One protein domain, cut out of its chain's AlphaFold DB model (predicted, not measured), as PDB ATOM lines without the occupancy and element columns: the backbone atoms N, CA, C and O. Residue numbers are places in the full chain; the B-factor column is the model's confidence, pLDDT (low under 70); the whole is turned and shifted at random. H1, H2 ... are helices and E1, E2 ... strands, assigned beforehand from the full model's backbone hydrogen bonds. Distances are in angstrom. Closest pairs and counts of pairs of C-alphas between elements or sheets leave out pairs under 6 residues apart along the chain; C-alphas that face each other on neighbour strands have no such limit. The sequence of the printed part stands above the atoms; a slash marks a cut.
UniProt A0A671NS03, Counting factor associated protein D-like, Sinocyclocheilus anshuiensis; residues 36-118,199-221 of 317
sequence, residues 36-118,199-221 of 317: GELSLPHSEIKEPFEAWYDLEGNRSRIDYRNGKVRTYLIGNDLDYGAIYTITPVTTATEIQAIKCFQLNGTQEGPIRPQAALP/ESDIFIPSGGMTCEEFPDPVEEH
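What this domain is: This is residues 36 to 118 and 199 to 221 of the 317 residues of the protein "Counting factor associated protein D-like" of Sinocyclocheilus anshuiensis (UniProt A0A671NS03). One twisted sheet of six strands, laid down as a zigzag from E1 to E6, makes the body. Residues 105 to 118 run back over one face near the strands' ends, from E6 to E2, while residues 199 to 210 pass over the opposite face and lead round the E6 edge, where residues 212 and 213 lie beside E6, to the short helix H1, which is set off from the sheet on the same side as residues 105 to 118, with His 221 nearest to Leu 103 of E6. The printed part has 106 residues, with six named strands and then one named helix along the chain; the sheet's order is E1, E2, E3, E4, E5, E6, all antiparallel. The class is mostly strand, though under half of the residues are in named elements. The whole is compact, with a radius of gyration of the C-alphas of 14.5 A, and rounded, spanning 36 by 32 by 28 A.

How they stand to each other: E1, residues 36 to 40, is an edge strand and forms a hairpin with E2, residues 45 to 54; N 38 and O 47 are 2.9 A apart, within hydrogen-bond range. E2 is staggered, pairing with E1 over residues 45 to 49 and with E3, residues 59 to 64, over residues 49 to 54; N 52 and O 61 are 2.8 A apart. E4, residues 69 to 74, follows antiparallel to E3 at 170 degrees, with N 62 and O 71 at 2.8 A. E5, residues 82 to 89, is antiparallel to E4, with N 72 and O 84 at 2.8 A. E6, residues 97 to 104, is the other edge strand and forms a hairpin with E5; N 85 and O 101 are 2.8 A apart, within hydrogen-bond range. The six strands form a meander, each the antiparallel neighbour of the one before. Residues 101 to 102 of E6 also pair, parallel, with residues 212 to 213. H1, residues 218 to 221, is not on the sheet; its closest C-alpha to E6 is that of His 221, 7.3 A from that of Leu 103. H1 is too short for an O i to N i+4 pair; its one O i to N i+3 pair is within range.

Where its parts are: E1 begins at C-alpha 36, (-2.400, 6.579, -9.434). E2, the longest strand, is 28.0 A long, E5 20.5 A and E6 22.7 A. E3 measures 16.9 A, E4 16.2 A, E1 13.1 A and H1 5.3 A. E6 ends at C-alpha 104, (-16.333, -16.337, -11.868), and H1 at C-alpha 221, (-12.419, -13.866, -2.706).

The domain as a whole: The C-alphas of Glu 56 and Ala 92 are farthest apart, at 42.6 A. Residues 119 to 198 are not printed, and C-alphas 118 and 199 are 21.5 A apart across the cut. Of the links printed whole, none is long. Mean pLDDT of the printed part is 93.7; residues 206 to 208 are under 70.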
ATOM      1  N   GLY A  36      -2.203   5.914 -10.711       98.31
ATOM      2  CA  GLY A  36      -2.400   6.579  -9.434       98.31
ATOM      3  C   GLY A  36      -1.618   5.960  -8.290       98.31
ATOM      4  O   GLY A  36      -1.128   4.837  -8.383       98.31
ATOM      5  N   GLU A  37      -1.504   6.700  -7.193       98.38
ATOM      6  CA  GLU A  37      -0.974   6.212  -5.918       98.38
ATOM      7  C   GLU A  37      -2.080   6.238  -4.862       98.38
ATOM      8  O   GLU A  37      -2.536   7.301  -4.442       98.38
ATOM      9  N   LEU A  38      -2.503   5.054  -4.408       98.00
ATOM     10  CA  LEU A  38      -3.395   4.909  -3.262       98.00
ATOM     11  C   LEU A  38      -2.588   5.081  -1.970       98.00
ATOM     12  O   LEU A  38      -1.657   4.319  -1.705       98.00
ATOM     13  N   SER A  39      -2.983   6.039  -1.139       97.94
ATOM     14  CA  SER A  39      -2.361   6.330   0.151       97.94
ATOM     15  C   SER A  39      -3.356   6.158   1.297       97.94
ATOM     16  O   SER A  39      -4.408   6.794   1.315       97.94
ATOM     17  N   LEU A  40      -3.001   5.344   2.296       95.44
ATOM     18  CA  LEU A  40      -3.738   5.202   3.556       95.44
ATOM     19  C   LEU A  40      -2.819   5.587   4.722       95.44
ATOM     20  O   LEU A  40      -2.082   4.730   5.223       95.44
ATOM     21  N   PRO A  41      -2.853   6.849   5.187       91.12
ATOM     22  CA  PRO A  41      -1.938   7.337   6.216       91.12
ATOM     23  C   PRO A  41      -2.002   6.547   7.526       91.12
ATOM     24  O   PRO A  41      -0.974   6.328   8.157       91.12
ATOM     25  N   HIS A  42      -3.187   6.070   7.928       86.62
ATOM     26  CA  HIS A  42      -3.327   5.322   9.179       86.62
ATOM     27  C   HIS A  42      -2.536   4.004   9.166       86.62
ATOM     28  O   HIS A  42      -1.889   3.662  10.159       86.62
ATOM     29  N   SER A  43      -2.567   3.279   8.047       86.19
ATOM     30  CA  SER A  43      -1.865   2.001   7.879       86.19
ATOM     31  C   SER A  43      -0.490   2.152   7.218       86.19
ATOM     32  O   SER A  43       0.139   1.140   6.935       86.19
ATOM     33  N   GLU A  44      -0.031   3.387   6.971       89.88
ATOM     34  CA  GLU A  44       1.240   3.699   6.291       89.88
ATOM     35  C   GLU A  44       1.366   3.011   4.918       89.88
ATOM     36  O   GLU A  44       2.448   2.639   4.467       89.88
ATOM     37  N   ILE A  45       0.232   2.841   4.232       94.25
ATOM     38  CA  ILE A  45       0.182   2.199   2.919       94.25
ATOM     39  C   ILE A  45       0.353   3.265   1.846       94.25
ATOM     40  O   ILE A  45      -0.379   4.254   1.830       94.25
ATOM     41  N   LYS A  46       1.279   3.002   0.924       96.69
ATOM     42  CA  LYS A  46       1.360   3.624  -0.398       96.69
ATOM     43  C   LYS A  46       1.393   2.520  -1.440       96.69
ATOM     44  O   LYS A  46       2.264   1.644  -1.381       96.69
ATOM     45  N   GLU A  47       0.432   2.522  -2.348       96.94
ATOM     46  CA  GLU A  47       0.260   1.478  -3.348       96.94
ATOM     47  C   GLU A  47       0.016   2.104  -4.725       96.94
ATOM     48  O   GLU A  47      -1.090   2.574  -4.995       96.94
ATOM     49  N   PRO A  48       1.038   2.129  -5.600       97.94
ATOM     50  CA  PRO A  48       0.854   2.583  -6.966       97.94
ATOM     51  C   PRO A  48       0.046   1.559  -7.760       97.94
ATOM     52  O   PRO A  48       0.231   0.342  -7.597       97.94
ATOM     53  N   PHE A  49      -0.799   2.064  -8.647       98.56
ATOM     54  CA  PHE A  49      -1.521   1.285  -9.634       98.56
ATOM     55  C   PHE A  49      -1.502   1.956 -11.009       98.56
ATOM     56  O   PHE A  49      -1.284   3.161 -11.148       98.56
ATOM     57  N   GLU A  50      -1.776   1.151 -12.022       98.31
ATOM     58  CA  GLU A  50      -2.031   1.573 -13.390       98.31
ATOM     59  C   GLU A  50      -3.271   0.840 -13.890       98.31
ATOM     60  O   GLU A  50      -3.420  -0.358 -13.654       98.31
ATOM     61  N   ALA A  51      -4.197   1.558 -14.511       98.25
ATOM     62  CA  ALA A  51      -5.493   1.026 -14.880       98.25
ATOM     63  C   ALA A  51      -5.856   1.369 -16.321       98.25
ATOM     64  O   ALA A  51      -5.679   2.497 -16.780       98.25
ATOM     65  N   TRP A  52      -6.440   0.385 -16.994       98.19
ATOM     66  CA  TRP A  52      -7.032   0.486 -18.317       98.19
ATOM     67  C   TRP A  52      -8.498   0.104 -18.205       98.19
ATOM     68  O   TRP A  52      -8.840  -0.955 -17.672       98.19
ATOM     69  N   TYR A  53      -9.366   0.961 -18.718       97.75
ATOM     70  CA  TYR A  53     -10.807   0.794 -18.648       97.75
ATOM     71  C   TYR A  53     -11.398   0.892 -20.050       97.75
ATOM     72  O   TYR A  53     -11.080   1.817 -20.796       97.75
ATOM     73  N   ASP A  54     -12.245  -0.069 -20.409       97.00
ATOM     74  CA  ASP A  54     -12.972  -0.127 -21.674       97.00
ATOM     75  C   ASP A  54     -14.388  -0.654 -21.400       97.00
ATOM     76  O   ASP A  54     -14.642  -1.861 -21.337       97.00
ATOM     77  N   LEU A  55     -15.324   0.275 -21.187       95.56
ATOM     78  CA  LEU A  55     -16.712  -0.064 -20.886       95.56
ATOM     79  C   LEU A  55     -17.413  -0.722 -22.079       95.56
ATOM     80  O   LEU A  55     -18.202  -1.643 -21.881       95.56
ATOM     81  N   GLU A  56     -17.136  -0.270 -23.304       94.12
ATOM     82  CA  GLU A  56     -17.779  -0.806 -24.512       94.12
ATOM     83  C   GLU A  56     -17.290  -2.226 -24.818       94.12
ATOM     84  O   GLU A  56     -18.091  -3.098 -25.150       94.12
ATOM     85  N   GLY A  57     -16.001  -2.493 -24.598       94.81
ATOM     86  CA  GLY A  57     -15.427  -3.838 -24.624       94.81
ATOM     87  C   GLY A  57     -15.750  -4.698 -23.395       94.81
ATOM     88  O   GLY A  57     -15.332  -5.855 -23.358       94.81
ATOM     89  N   ASN A  58     -16.478  -4.160 -22.405       96.38
ATOM     90  CA  ASN A  58     -16.830  -4.800 -21.129       96.38
ATOM     91  C   ASN A  58     -15.609  -5.395 -20.401       96.38
ATOM     92  O   ASN A  58     -15.643  -6.535 -19.929       96.38
ATOM     93  N   ARG A  59     -14.505  -4.642 -20.350       96.88
ATOM     94  CA  ARG A  59     -13.222  -5.126 -19.827       96.88
ATOM     95  C   ARG A  59     -12.401  -4.035 -19.150       96.88
ATOM     96  O   ARG A  59     -12.432  -2.868 -19.528       96.88
ATOM     97  N   SER A  60     -11.654  -4.425 -18.131       97.81
ATOM     98  CA  SER A  60     -10.687  -3.557 -17.467       97.81
ATOM     99  C   SER A  60      -9.472  -4.354 -17.030       97.81
ATOM    100  O   SER A  60      -9.580  -5.543 -16.726       97.81
ATOM    101  N   ARG A  61      -8.329  -3.684 -16.935       97.69
ATOM    102  CA  ARG A  61      -7.123  -4.219 -16.313       97.69
ATOM    103  C   ARG A  61      -6.614  -3.230 -15.283       97.69
ATOM    104  O   ARG A  61      -6.571  -2.038 -15.567       97.69
ATOM    105  N   ILE A  62      -6.229  -3.718 -14.114       98.31
ATOM    106  CA  ILE A  62      -5.602  -2.917 -13.070       98.31
ATOM    107  C   ILE A  62      -4.356  -3.653 -12.603       98.31
ATOM    108  O   ILE A  62      -4.417  -4.788 -12.131       98.31
ATOM    109  N   ASP A  63      -3.227  -2.979 -12.731       97.81
ATOM    110  CA  ASP A  63      -1.933  -3.458 -12.300       97.81
ATOM    111  C   ASP A  63      -1.551  -2.746 -11.006       97.81
ATOM    112  O   ASP A  63      -1.555  -1.521 -10.947       97.81
ATOM    113  N   TYR A  64      -1.172  -3.494  -9.974       97.94
ATOM    114  CA  TYR A  64      -0.674  -2.937  -8.716       97.94
ATOM    115  C   TYR A  64       0.824  -3.171  -8.579       97.94
ATOM    116  O   TYR A  64       1.384  -4.142  -9.104       97.94
ATOM    117  N   ARG A  65       1.481  -2.302  -7.800       94.88
ATOM    118  CA  ARG A  65       2.899  -2.448  -7.433       94.88
ATOM    119  C   ARG A  65       3.800  -2.551  -8.674       94.88
ATOM    120  O   ARG A  65       4.709  -3.379  -8.706       94.88
ATOM    121  N   ASN A  66       3.546  -1.698  -9.669       93.75
ATOM    122  CA  ASN A  66       4.266  -1.634 -10.948       93.75
ATOM    123  C   ASN A  66       4.186  -2.950 -11.749       93.75
ATOM    124  O   ASN A  66       5.208  -3.497 -12.159       93.75
ATOM    125  N   GLY A  67       2.976  -3.498 -11.913       93.75
ATOM    126  CA  GLY A  67       2.731  -4.697 -12.726       93.75
ATOM    127  C   GLY A  67       3.067  -6.032 -12.055       93.75
ATOM    128  O   GLY A  67       2.940  -7.079 -12.690       93.75
ATOM    129  N   LYS A  68       3.475  -6.038 -10.776       94.44
ATOM    130  CA  LYS A  68       3.684  -7.288 -10.019       94.44
ATOM    131  C   LYS A  68       2.388  -8.065  -9.829       94.44
ATOM    132  O   LYS A  68       2.401  -9.291  -9.880       94.44
ATOM    133  N   VAL A  69       1.298  -7.344  -9.589       96.81
ATOM    134  CA  VAL A  69      -0.051  -7.899  -9.523       96.81
ATOM    135  C   VAL A  69      -0.811  -7.356 -10.712       96.81
ATOM    136  O   VAL A  69      -0.813  -6.146 -10.914       96.81
ATOM    137  N   ARG A  70      -1.428  -8.237 -11.493       96.81
ATOM    138  CA  ARG A  70      -2.194  -7.876 -12.687       96.81
ATOM    139  C   ARG A  70      -3.579  -8.470 -12.563       96.81
ATOM    140  O   ARG A  70      -3.708  -9.693 -12.512       96.81
ATOM    141  N   THR A  71      -4.585  -7.614 -12.503       97.44
ATOM    142  CA  THR A  71      -5.984  -8.003 -12.359       97.44
ATOM    143  C   THR A  71      -6.731  -7.653 -13.635       97.44
ATOM    144  O   THR A  71      -6.728  -6.505 -14.066       97.44
ATOM    145  N   TYR A  72      -7.395  -8.637 -14.226       97.38
ATOM    146  CA  TYR A  72      -8.207  -8.509 -15.428       97.38
ATOM    147  C   TYR A  72      -9.654  -8.774 -15.041       97.38
ATOM    148  O   TYR A  72      -9.937  -9.825 -14.480       97.38
ATOM    149  N   LEU A  73     -10.566  -7.857 -15.347       97.75
ATOM    150  CA  LEU A  73     -12.002  -8.073 -15.185       97.75
ATOM    151  C   LEU A  73     -12.620  -8.072 -16.575       97.75
ATOM    152  O   LEU A  73     -12.662  -7.026 -17.223       97.75
ATOM    153  N   ILE A  74     -13.054  -9.240 -17.042       96.75
ATOM    154  CA  ILE A  74     -13.577  -9.441 -18.393       96.75
ATOM    155  C   ILE A  74     -15.034  -9.874 -18.273       96.75
ATOM    156  O   ILE A  74     -15.334 -11.021 -17.960       96.75
ATOM    157  N   GLY A  75     -15.957  -8.945 -18.503       96.25
ATOM    158  CA  GLY A  75     -17.388  -9.197 -18.331       96.25
ATOM    159  C   GLY A  75     -18.033  -9.989 -19.473       96.25
ATOM    160  O   GLY A  75     -19.161 -10.445 -19.323       96.25
ATOM    161  N   ASN A  76     -17.340 -10.143 -20.605       93.31
ATOM    162  CA  ASN A  76     -17.788 -10.932 -21.763       93.31
ATOM    163  C   ASN A  76     -17.111 -12.313 -21.848       93.31
ATOM    164  O   ASN A  76     -17.173 -12.953 -22.896       93.31
ATOM    165  N   ASP A  77     -16.406 -12.730 -20.797       92.38
ATOM    166  CA  ASP A  77     -15.781 -14.049 -20.722       92.38
ATOM    167  C   ASP A  77     -16.665 -15.026 -19.938       92.38
ATOM    168  O   ASP A  77     -17.371 -14.614 -19.018       92.38
ATOM    169  N   LEU A  78     -16.626 -16.315 -20.279       91.25
ATOM    170  CA  LEU A  78     -17.540 -17.333 -19.732       91.25
ATOM    171  C   LEU A  78     -19.027 -16.885 -19.806       91.25
ATOM    172  O   LEU A  78     -19.390 -16.043 -20.625       91.25
ATOM    173  N   ASP A  79     -19.907 -17.460 -18.979       94.06
ATOM    174  CA  ASP A  79     -21.348 -17.148 -19.011       94.06
ATOM    175  C   ASP A  79     -21.702 -15.800 -18.349       94.06
ATOM    176  O   ASP A  79     -22.662 -15.140 -18.751       94.06
ATOM    177  N   TYR A  80     -20.942 -15.383 -17.329       97.06
ATOM    178  CA  TYR A  80     -21.258 -14.219 -16.483       97.06
ATOM    179  C   TYR A  80     -20.044 -13.329 -16.176       97.06
ATOM    180  O   TYR A  80     -20.066 -12.549 -15.219       97.06
ATOM    181  N   GLY A  81     -18.983 -13.434 -16.972       97.12
ATOM    182  CA  GLY A  81     -17.731 -12.721 -16.757       97.12
ATOM    183  C   GLY A  81     -16.794 -13.421 -15.771       97.12
ATOM    184  O   GLY A  81     -17.205 -14.256 -14.962       97.12
ATOM    185  N   ALA A  82     -15.518 -13.045 -15.819       96.75
ATOM    186  CA  ALA A  82     -14.481 -13.573 -14.942       96.75
ATOM    187  C   ALA A  82     -13.485 -12.485 -14.521       96.75
ATOM    188  O   ALA A  82     -13.209 -11.537 -15.264       96.75
ATOM    189  N   ILE A  83     -12.936 -12.647 -13.318       97.44
ATOM    190  CA  ILE A  83     -11.770 -11.910 -12.841       97.44
ATOM    191  C   ILE A  83     -10.574 -12.854 -12.833       97.44
ATOM    192  O   ILE A  83     -10.653 -13.932 -12.249       97.44
ATOM    193  N   TYR A  84      -9.461 -12.424 -13.421       97.19
ATOM    194  CA  TYR A  84      -8.180 -13.121 -13.373       97.19
ATOM    195  C   TYR A  84      -7.153 -12.264 -12.645       97.19
ATOM    196  O   TYR A  84      -6.915 -11.126 -13.044       97.19
ATOM    197  N   THR A  85      -6.498 -12.810 -11.625       96.81
ATOM    198  CA  THR A  85      -5.427 -12.126 -10.894       96.81
ATOM    199  C   THR A  85      -4.140 -12.924 -10.990       96.81
ATOM    200  O   THR A  85      -4.037 -14.022 -10.454       96.81
ATOM    201  N   ILE A  86      -3.129 -12.347 -11.638       96.25
ATOM    202  CA  ILE A  86      -1.772 -12.891 -11.668       96.25
ATOM    203  C   ILE A  86      -0.961 -12.180 -10.590       96.25
ATOM    204  O   ILE A  86      -0.777 -10.965 -10.663       96.25
ATOM    205  N   THR A  87      -0.479 -12.918  -9.592       95.56
ATOM    206  CA  THR A  87       0.198 -12.345  -8.420       95.56
ATOM    207  C   THR A  87       1.306 -13.263  -7.898       95.56
ATOM    208  O   THR A  87       1.165 -14.486  -7.953       95.56
ATOM    209  N   PRO A  88       2.410 -12.714  -7.356       95.56
ATOM    210  CA  PRO A  88       3.334 -13.492  -6.543       95.56
ATOM    211  C   PRO A  88       2.655 -13.935  -5.242       95.56
ATOM    212  O   PRO A  88       1.967 -13.149  -4.589       95.56
ATOM    213  N   VAL A  89       2.897 -15.179  -4.845       94.75
ATOM    214  CA  VAL A  89       2.425 -15.769  -3.592       94.75
ATOM    215  C   VAL A  89       3.620 -16.308  -2.819       94.75
ATOM    216  O   VAL A  89       4.486 -16.982  -3.380       94.75
ATOM    217  N   THR A  90       3.654 -16.021  -1.519       94.50
ATOM    218  CA  THR A  90       4.656 -16.569  -0.604       94.50
ATOM    219  C   THR A  90       3.977 -17.360   0.512       94.50
ATOM    220  O   THR A  90       3.185 -16.817   1.286       94.50
ATOM    221  N   THR A  91       4.308 -18.647   0.584       92.06
ATOM    222  CA  THR A  91       3.868 -19.628   1.582       92.06
ATOM    223  C   THR A  91       5.084 -20.207   2.315       92.06
ATOM    224  O   THR A  91       6.218 -19.778   2.113       92.06
ATOM    225  N   ALA A  92       4.872 -21.202   3.180       90.75
ATOM    226  CA  ALA A  92       5.970 -21.900   3.850       90.75
ATOM    227  C   ALA A  92       6.881 -22.685   2.882       90.75
ATOM    228  O   ALA A  92       8.031 -22.959   3.218       90.75
ATOM    229  N   THR A  93       6.374 -23.064   1.704       92.75
ATOM    230  CA  THR A  93       7.084 -23.911   0.727       92.75
ATOM    231  C   THR A  93       7.382 -23.201  -0.589       92.75
ATOM    232  O   THR A  93       8.268 -23.628  -1.321       92.75
ATOM    233  N   GLU A  94       6.659 -22.128  -0.900       93.06
ATOM    234  CA  GLU A  94       6.800 -21.360  -2.135       93.06
ATOM    235  C   GLU A  94       7.170 -19.918  -1.794       93.06
ATOM    236  O   GLU A  94       6.511 -19.292  -0.971       93.06
ATOM    237  N   ILE A  95       8.205 -19.365  -2.424       94.75
ATOM    238  CA  ILE A  95       8.625 -17.977  -2.201       94.75
ATOM    239  C   ILE A  95       8.411 -17.204  -3.495       94.75
ATOM    240  O   ILE A  95       9.029 -17.530  -4.506       94.75
ATOM    241  N   GLN A  96       7.552 -16.181  -3.448       94.31
ATOM    242  CA  GLN A  96       7.242 -15.297  -4.578       94.31
ATOM    243  C   GLN A  96       6.834 -16.054  -5.858       94.31
ATOM    244  O   GLN A  96       7.091 -15.591  -6.971       94.31
ATOM    245  N   ALA A  97       6.198 -17.220  -5.714       95.06
ATOM    246  CA  ALA A  97       5.745 -18.021  -6.842       95.06
ATOM    247  C   ALA A  97       4.618 -17.287  -7.575       95.06
ATOM    248  O   ALA A  97       3.641 -16.871  -6.954       95.06
ATOM    249  N   ILE A  98       4.751 -17.107  -8.890       94.81
ATOM    250  CA  ILE A  98       3.723 -16.444  -9.698       94.81
ATOM    251  C   ILE A  98       2.564 -17.413  -9.908       94.81
ATOM    252  O   ILE A  98       2.732 -18.446 -10.554       94.81
ATOM    253  N   LYS A  99       1.391 -17.050  -9.388       95.12
ATOM    254  CA  LYS A  99       0.152 -17.814  -9.537       95.12
ATOM    255  C   LYS A  99      -0.899 -17.006 -10.283       95.12
ATOM    256  O   LYS A  99      -0.842 -15.774 -10.291       95.12
ATOM    257  N   CYS A 100      -1.841 -17.709 -10.907       96.62
ATOM    258  CA  CYS A 100      -3.054 -17.117 -11.456       96.62
ATOM    259  C   CYS A 100      -4.252 -17.579 -10.631       96.62
ATOM    260  O   CYS A 100      -4.431 -18.779 -10.445       96.62
ATOM    261  N   PHE A 101      -5.077 -16.635 -10.193       96.88
ATOM    262  CA  PHE A 101      -6.346 -16.895  -9.530       96.88
ATOM    263  C   PHE A 101      -7.513 -16.456 -10.404       96.88
ATOM    264  O   PHE A 101      -7.413 -15.434 -11.086       96.88
ATOM    265  N   GLN A 102      -8.614 -17.200 -10.363       96.25
ATOM    266  CA  GLN A 102      -9.829 -16.918 -11.117       96.25
ATOM    267  C   GLN A 102     -11.043 -16.820 -10.188       96.25
ATOM    268  O   GLN A 102     -11.229 -17.647  -9.298       96.25
ATOM    269  N   LEU A 103     -11.886 -15.812 -10.419       96.69
ATOM    270  CA  LEU A 103     -13.193 -15.662  -9.782       96.69
ATOM    271  C   LEU A 103     -14.263 -15.479 -10.862       96.69
ATOM    272  O   LEU A 103     -14.186 -14.546 -11.660       96.69
ATOM    273  N   ASN A 104     -15.261 -16.361 -10.876       96.50
ATOM    274  CA  ASN A 104     -16.333 -16.337 -11.868       96.50
ATOM    275  C   ASN A 104     -17.514 -15.500 -11.384       96.50
ATOM    276  O   ASN A 104     -17.890 -15.557 -10.213       96.50
ATOM    277  N   GLY A 105     -18.131 -14.767 -12.307       96.12
ATOM    278  CA  GLY A 105     -19.418 -14.131 -12.069       96.12
ATOM    279  C   GLY A 105     -20.549 -15.149 -11.988       96.12
ATOM    280  O   GLY A 105     -20.434 -16.295 -12.426       96.12
ATOM    281  N   THR A 106     -21.679 -14.697 -11.462       96.12
ATOM    282  CA  THR A 106     -22.934 -15.455 -11.450       96.12
ATOM    283  C   THR A 106     -24.025 -14.676 -12.172       96.12
ATOM    284  O   THR A 106     -23.863 -13.496 -12.483       96.12
ATOM    285  N   GLN A 107     -25.174 -15.309 -12.413       95.44
ATOM    286  CA  GLN A 107     -26.326 -14.623 -13.001       95.44
ATOM    287  C   GLN A 107     -26.776 -13.406 -12.175       95.44
ATOM    288  O   GLN A 107     -27.188 -12.390 -12.732       95.44
ATOM    289  N   GLU A 108     -26.700 -13.515 -10.850       95.12
ATOM    290  CA  GLU A 108     -27.114 -12.479  -9.898       95.12
ATOM    291  C   GLU A 108     -26.028 -11.411  -9.707       95.12
ATOM    292  O   GLU A 108     -26.338 -10.243  -9.470       95.12
ATOM    293  N   GLY A 109     -24.758 -11.804  -9.839       94.12
ATOM    294  CA  GLY A 109     -23.590 -10.938  -9.720       94.12
ATOM    295  C   GLY A 109     -22.622 -11.136 -10.886       94.12
ATOM    296  O   GLY A 109     -21.563 -11.735 -10.686       94.12
ATOM    297  N   PRO A 110     -22.957 -10.659 -12.100       96.94
ATOM    298  CA  PRO A 110     -22.058 -10.769 -13.240       96.94
ATOM    299  C   PRO A 110     -20.850  -9.843 -13.067       96.94
ATOM    300  O   PRO A 110     -20.981  -8.722 -12.563       96.94
ATOM    301  N   ILE A 111     -19.679 -10.274 -13.538       97.31
ATOM    302  CA  ILE A 111     -18.471  -9.445 -13.525       97.31
ATOM    303  C   ILE A 111     -18.614  -8.316 -14.546       97.31
ATOM    304  O   ILE A 111     -19.050  -8.508 -15.682       97.31
ATOM    305  N   ARG A 112     -18.229  -7.112 -14.127       96.06
ATOM    306  CA  ARG A 112     -18.194  -5.893 -14.939       96.06
ATOM    307  C   ARG A 112     -16.793  -5.285 -14.873       96.06
ATOM    308  O   ARG A 112     -16.083  -5.533 -13.895       96.06
ATOM    309  N   PRO A 113     -16.389  -4.479 -15.866       96.69
ATOM    310  CA  PRO A 113     -15.138  -3.745 -15.798       96.69
ATOM    311  C   PRO A 113     -15.133  -2.816 -14.583       96.69
ATOM    312  O   PRO A 113     -16.098  -2.089 -14.334       96.69
ATOM    313  N   GLN A 114     -14.029  -2.821 -13.846       97.06
ATOM    314  CA  GLN A 114     -13.807  -1.945 -12.707       97.06
ATOM    315  C   GLN A 114     -13.154  -0.645 -13.179       97.06
ATOM    316  O   GLN A 114     -12.024  -0.639 -13.665       97.06
ATOM    317  N   ALA A 115     -13.856   0.470 -12.988       96.81
ATOM    318  CA  ALA A 115     -13.270   1.797 -13.124       96.81
ATOM    319  C   ALA A 115     -12.267   2.052 -11.987       96.81
ATOM    320  O   ALA A 115     -12.525   1.679 -10.842       96.81
ATOM    321  N   ALA A 116     -11.148   2.713 -12.283       97.25
ATOM    322  CA  ALA A 116     -10.209   3.194 -11.262       97.25
ATOM    323  C   ALA A 116     -10.554   4.605 -10.753       97.25
ATOM    324  O   ALA A 116      -9.927   5.098  -9.821       97.25
ATOM    325  N   LEU A 117     -11.550   5.243 -11.370       96.94
ATOM    326  CA  LEU A 117     -12.125   6.526 -10.978       96.94
ATOM    327  C   LEU A 117     -13.475   6.293 -10.280       96.94
ATOM    328  O   LEU A 117     -14.152   5.309 -10.599       96.94
ATOM    329  N   PRO A 118     -13.880   7.164  -9.337       95.06
ATOM    330  CA  PRO A 118     -15.124   6.986  -8.600       95.06
ATOM    331  C   PRO A 118     -16.359   7.188  -9.482       95.06
ATOM    332  O   PRO A 118     -16.331   7.964 -10.440       95.06
ATOM    333  N   GLU A 199      -5.158   0.924 -24.974       85.44
ATOM    334  CA  GLU A 199      -4.585  -0.034 -25.921       85.44
ATOM    335  C   GLU A 199      -5.408  -1.334 -25.928       85.44
ATOM    336  O   GLU A 199      -5.898  -1.785 -24.896       85.44
ATOM    337  N   SER A 200      -5.620  -1.948 -27.094       78.12
ATOM    338  CA  SER A 200      -6.575  -3.063 -27.225       78.12
ATOM    339  C   SER A 200      -6.044  -4.426 -26.769       78.12
ATOM    340  O   SER A 200      -6.831  -5.289 -26.378       78.12
ATOM    341  N   ASP A 201      -4.734  -4.644 -26.864       84.50
ATOM    342  CA  ASP A 201      -4.033  -5.895 -26.552       84.50
ATOM    343  C   ASP A 201      -3.722  -6.054 -25.054       84.50
ATOM    344  O   ASP A 201      -3.493  -7.169 -24.580       84.50
ATOM    345  N   ILE A 202      -3.817  -4.971 -24.276       90.38
ATOM    346  CA  ILE A 202      -3.502  -4.961 -22.843       90.38
ATOM    347  C   ILE A 202      -4.450  -5.810 -21.986       90.38
ATOM    348  O   ILE A 202      -4.073  -6.240 -20.892       90.38
ATOM    349  N   PHE A 203      -5.665  -6.059 -22.485       92.50
ATOM    350  CA  PHE A 203      -6.745  -6.765 -21.790       92.50
ATOM    351  C   PHE A 203      -6.684  -8.287 -21.917       92.50
ATOM    352  O   PHE A 203      -7.532  -8.971 -21.354       92.50
ATOM    353  N   ILE A 204      -5.722  -8.829 -22.664       87.00
ATOM    354  CA  ILE A 204      -5.570 -10.274 -22.817       87.00
ATOM    355  C   ILE A 204      -4.877 -10.810 -21.553       87.00
ATOM    356  O   ILE A 204      -3.723 -10.438 -21.303       87.00
ATOM    357  N   PRO A 205      -5.524 -11.682 -20.751       80.56
ATOM    358  CA  PRO A 205      -4.864 -12.341 -19.629       80.56
ATOM    359  C   PRO A 205      -3.709 -13.178 -20.191       80.56
ATOM    360  O   PRO A 205      -3.910 -14.114 -20.965       80.56
ATOM    361  N   SER A 206      -2.467 -12.784 -19.915       67.75
ATOM    362  CA  SER A 206      -1.309 -13.347 -20.612       67.75
ATOM    363  C   SER A 206      -1.089 -14.834 -20.288       67.75
ATOM    364  O   SER A 206      -0.862 -15.170 -19.129       67.75
ATOM    365  N   GLY A 207      -0.987 -15.675 -21.327       60.72
ATOM    366  CA  GLY A 207       0.100 -16.662 -21.432       60.72
ATOM    367  C   GLY A 207      -0.186 -18.145 -21.175       60.72
ATOM    368  O   GLY A 207       0.764 -18.866 -20.895       60.72
ATOM    369  N   GLY A 208      -1.431 -18.631 -21.248       68.06
ATOM    370  CA  GLY A 208      -1.697 -20.076 -21.114       68.06
ATOM    371  C   GLY A 208      -1.393 -20.651 -19.723       68.06
ATOM    372  O   GLY A 208      -1.149 -21.850 -19.594       68.06
ATOM    373  N   MET A 209      -1.384 -19.801 -18.690       86.00
ATOM    374  CA  MET A 209      -1.352 -20.245 -17.298       86.00
ATOM    375  C   MET A 209      -2.710 -20.844 -16.933       86.00
ATOM    376  O   MET A 209      -3.749 -20.269 -17.254       86.00
ATOM    377  N   THR A 210      -2.703 -21.970 -16.229       90.88
ATOM    378  CA  THR A 210      -3.909 -22.473 -15.569       90.88
ATOM    379  C   THR A 210      -4.155 -21.636 -14.321       90.88
ATOM    380  O   THR A 210      -3.246 -21.478 -13.504       90.88
ATOM    381  N   CYS A 211      -5.362 -21.095 -14.185       94.19
ATOM    382  CA  CYS A 211      -5.762 -20.342 -13.004       94.19
ATOM    383  C   CYS A 211      -6.451 -21.267 -11.998       94.19
ATOM    384  O   CYS A 211      -7.233 -22.137 -12.381       94.19
ATOM    385  N   GLU A 212      -6.123 -21.095 -10.722       95.25
ATOM    386  CA  GLU A 212      -6.751 -21.795  -9.601       95.25
ATOM    387  C   GLU A 212      -7.789 -20.899  -8.910       95.25
ATOM    388  O   GLU A 212      -7.898 -19.705  -9.201       95.25
ATOM    389  N   GLU A 213      -8.597 -21.466  -8.020       95.31
ATOM    390  CA  GLU A 213      -9.509 -20.670  -7.196       95.31
ATOM    391  C   GLU A 213      -8.722 -19.824  -6.191       95.31
ATOM    392  O   GLU A 213      -7.614 -20.182  -5.780       95.31
ATOM    393  N   PHE A 214      -9.295 -18.688  -5.790       94.56
ATOM    394  CA  PHE A 214      -8.717 -17.881  -4.720       94.56
ATOM    395  C   PHE A 214      -8.590 -18.702  -3.424       94.56
ATOM    396  O   PHE A 214      -9.394 -19.602  -3.180       94.56
ATOM    397  N   PRO A 215      -7.563 -18.425  -2.601       91.94
ATOM    398  CA  PRO A 215      -7.381 -19.135  -1.346       91.94
ATOM    399  C   PRO A 215      -8.485 -18.774  -0.350       91.94
ATOM    400  O   PRO A 215      -8.883 -17.612  -0.255       91.94
ATOM    401  N   ASP A 216      -8.887 -19.765   0.447       89.56
ATOM    402  CA  ASP A 216      -9.826 -19.578   1.547       89.56
ATOM    403  C   ASP A 216      -9.381 -18.457   2.511       89.56
ATOM    404  O   ASP A 216      -8.186 -18.322   2.812       89.56
ATOM    405  N   PRO A 217     -10.339 -17.712   3.091       91.62
ATOM    406  CA  PRO A 217     -11.775 -18.009   3.094       91.62
ATOM    407  C   PRO A 217     -12.555 -17.386   1.918       91.62
ATOM    408  O   PRO A 217     -12.221 -16.301   1.438       91.62
ATOM    409  N   VAL A 218     -13.648 -18.042   1.504       91.12
ATOM    410  CA  VAL A 218     -14.500 -17.635   0.364       91.12
ATOM    411  C   VAL A 218     -15.001 -16.193   0.471       91.12
ATOM    412  O   VAL A 218     -15.097 -15.489  -0.535       91.12
ATOM    413  N   GLU A 219     -15.282 -15.712   1.681       91.06
ATOM    414  CA  GLU A 219     -15.750 -14.344   1.912       91.06
ATOM    415  C   GLU A 219     -14.722 -13.287   1.462       91.06
ATOM    416  O   GLU A 219     -15.105 -12.167   1.116       91.06
ATOM    417  N   GLU A 220     -13.427 -13.627   1.428       94.12
ATOM    418  CA  GLU A 220     -12.349 -12.736   0.987       94.12
ATOM    419  C   GLU A 220     -12.128 -12.747  -0.535       94.12
ATOM    420  O   GLU A 220     -11.481 -11.837  -1.061       94.12
ATOM    421  N   HIS A 221     -12.691 -13.710  -1.272       95.06
ATOM    422  CA  HIS A 221     -12.419 -13.866  -2.706       95.06
ATOM    423  C   HIS A 221     -12.680 -12.574  -3.491       95.06
ATOM    424  O   HIS A 221     -11.842 -12.155  -4.286       95.06
TER     425      HIS A 221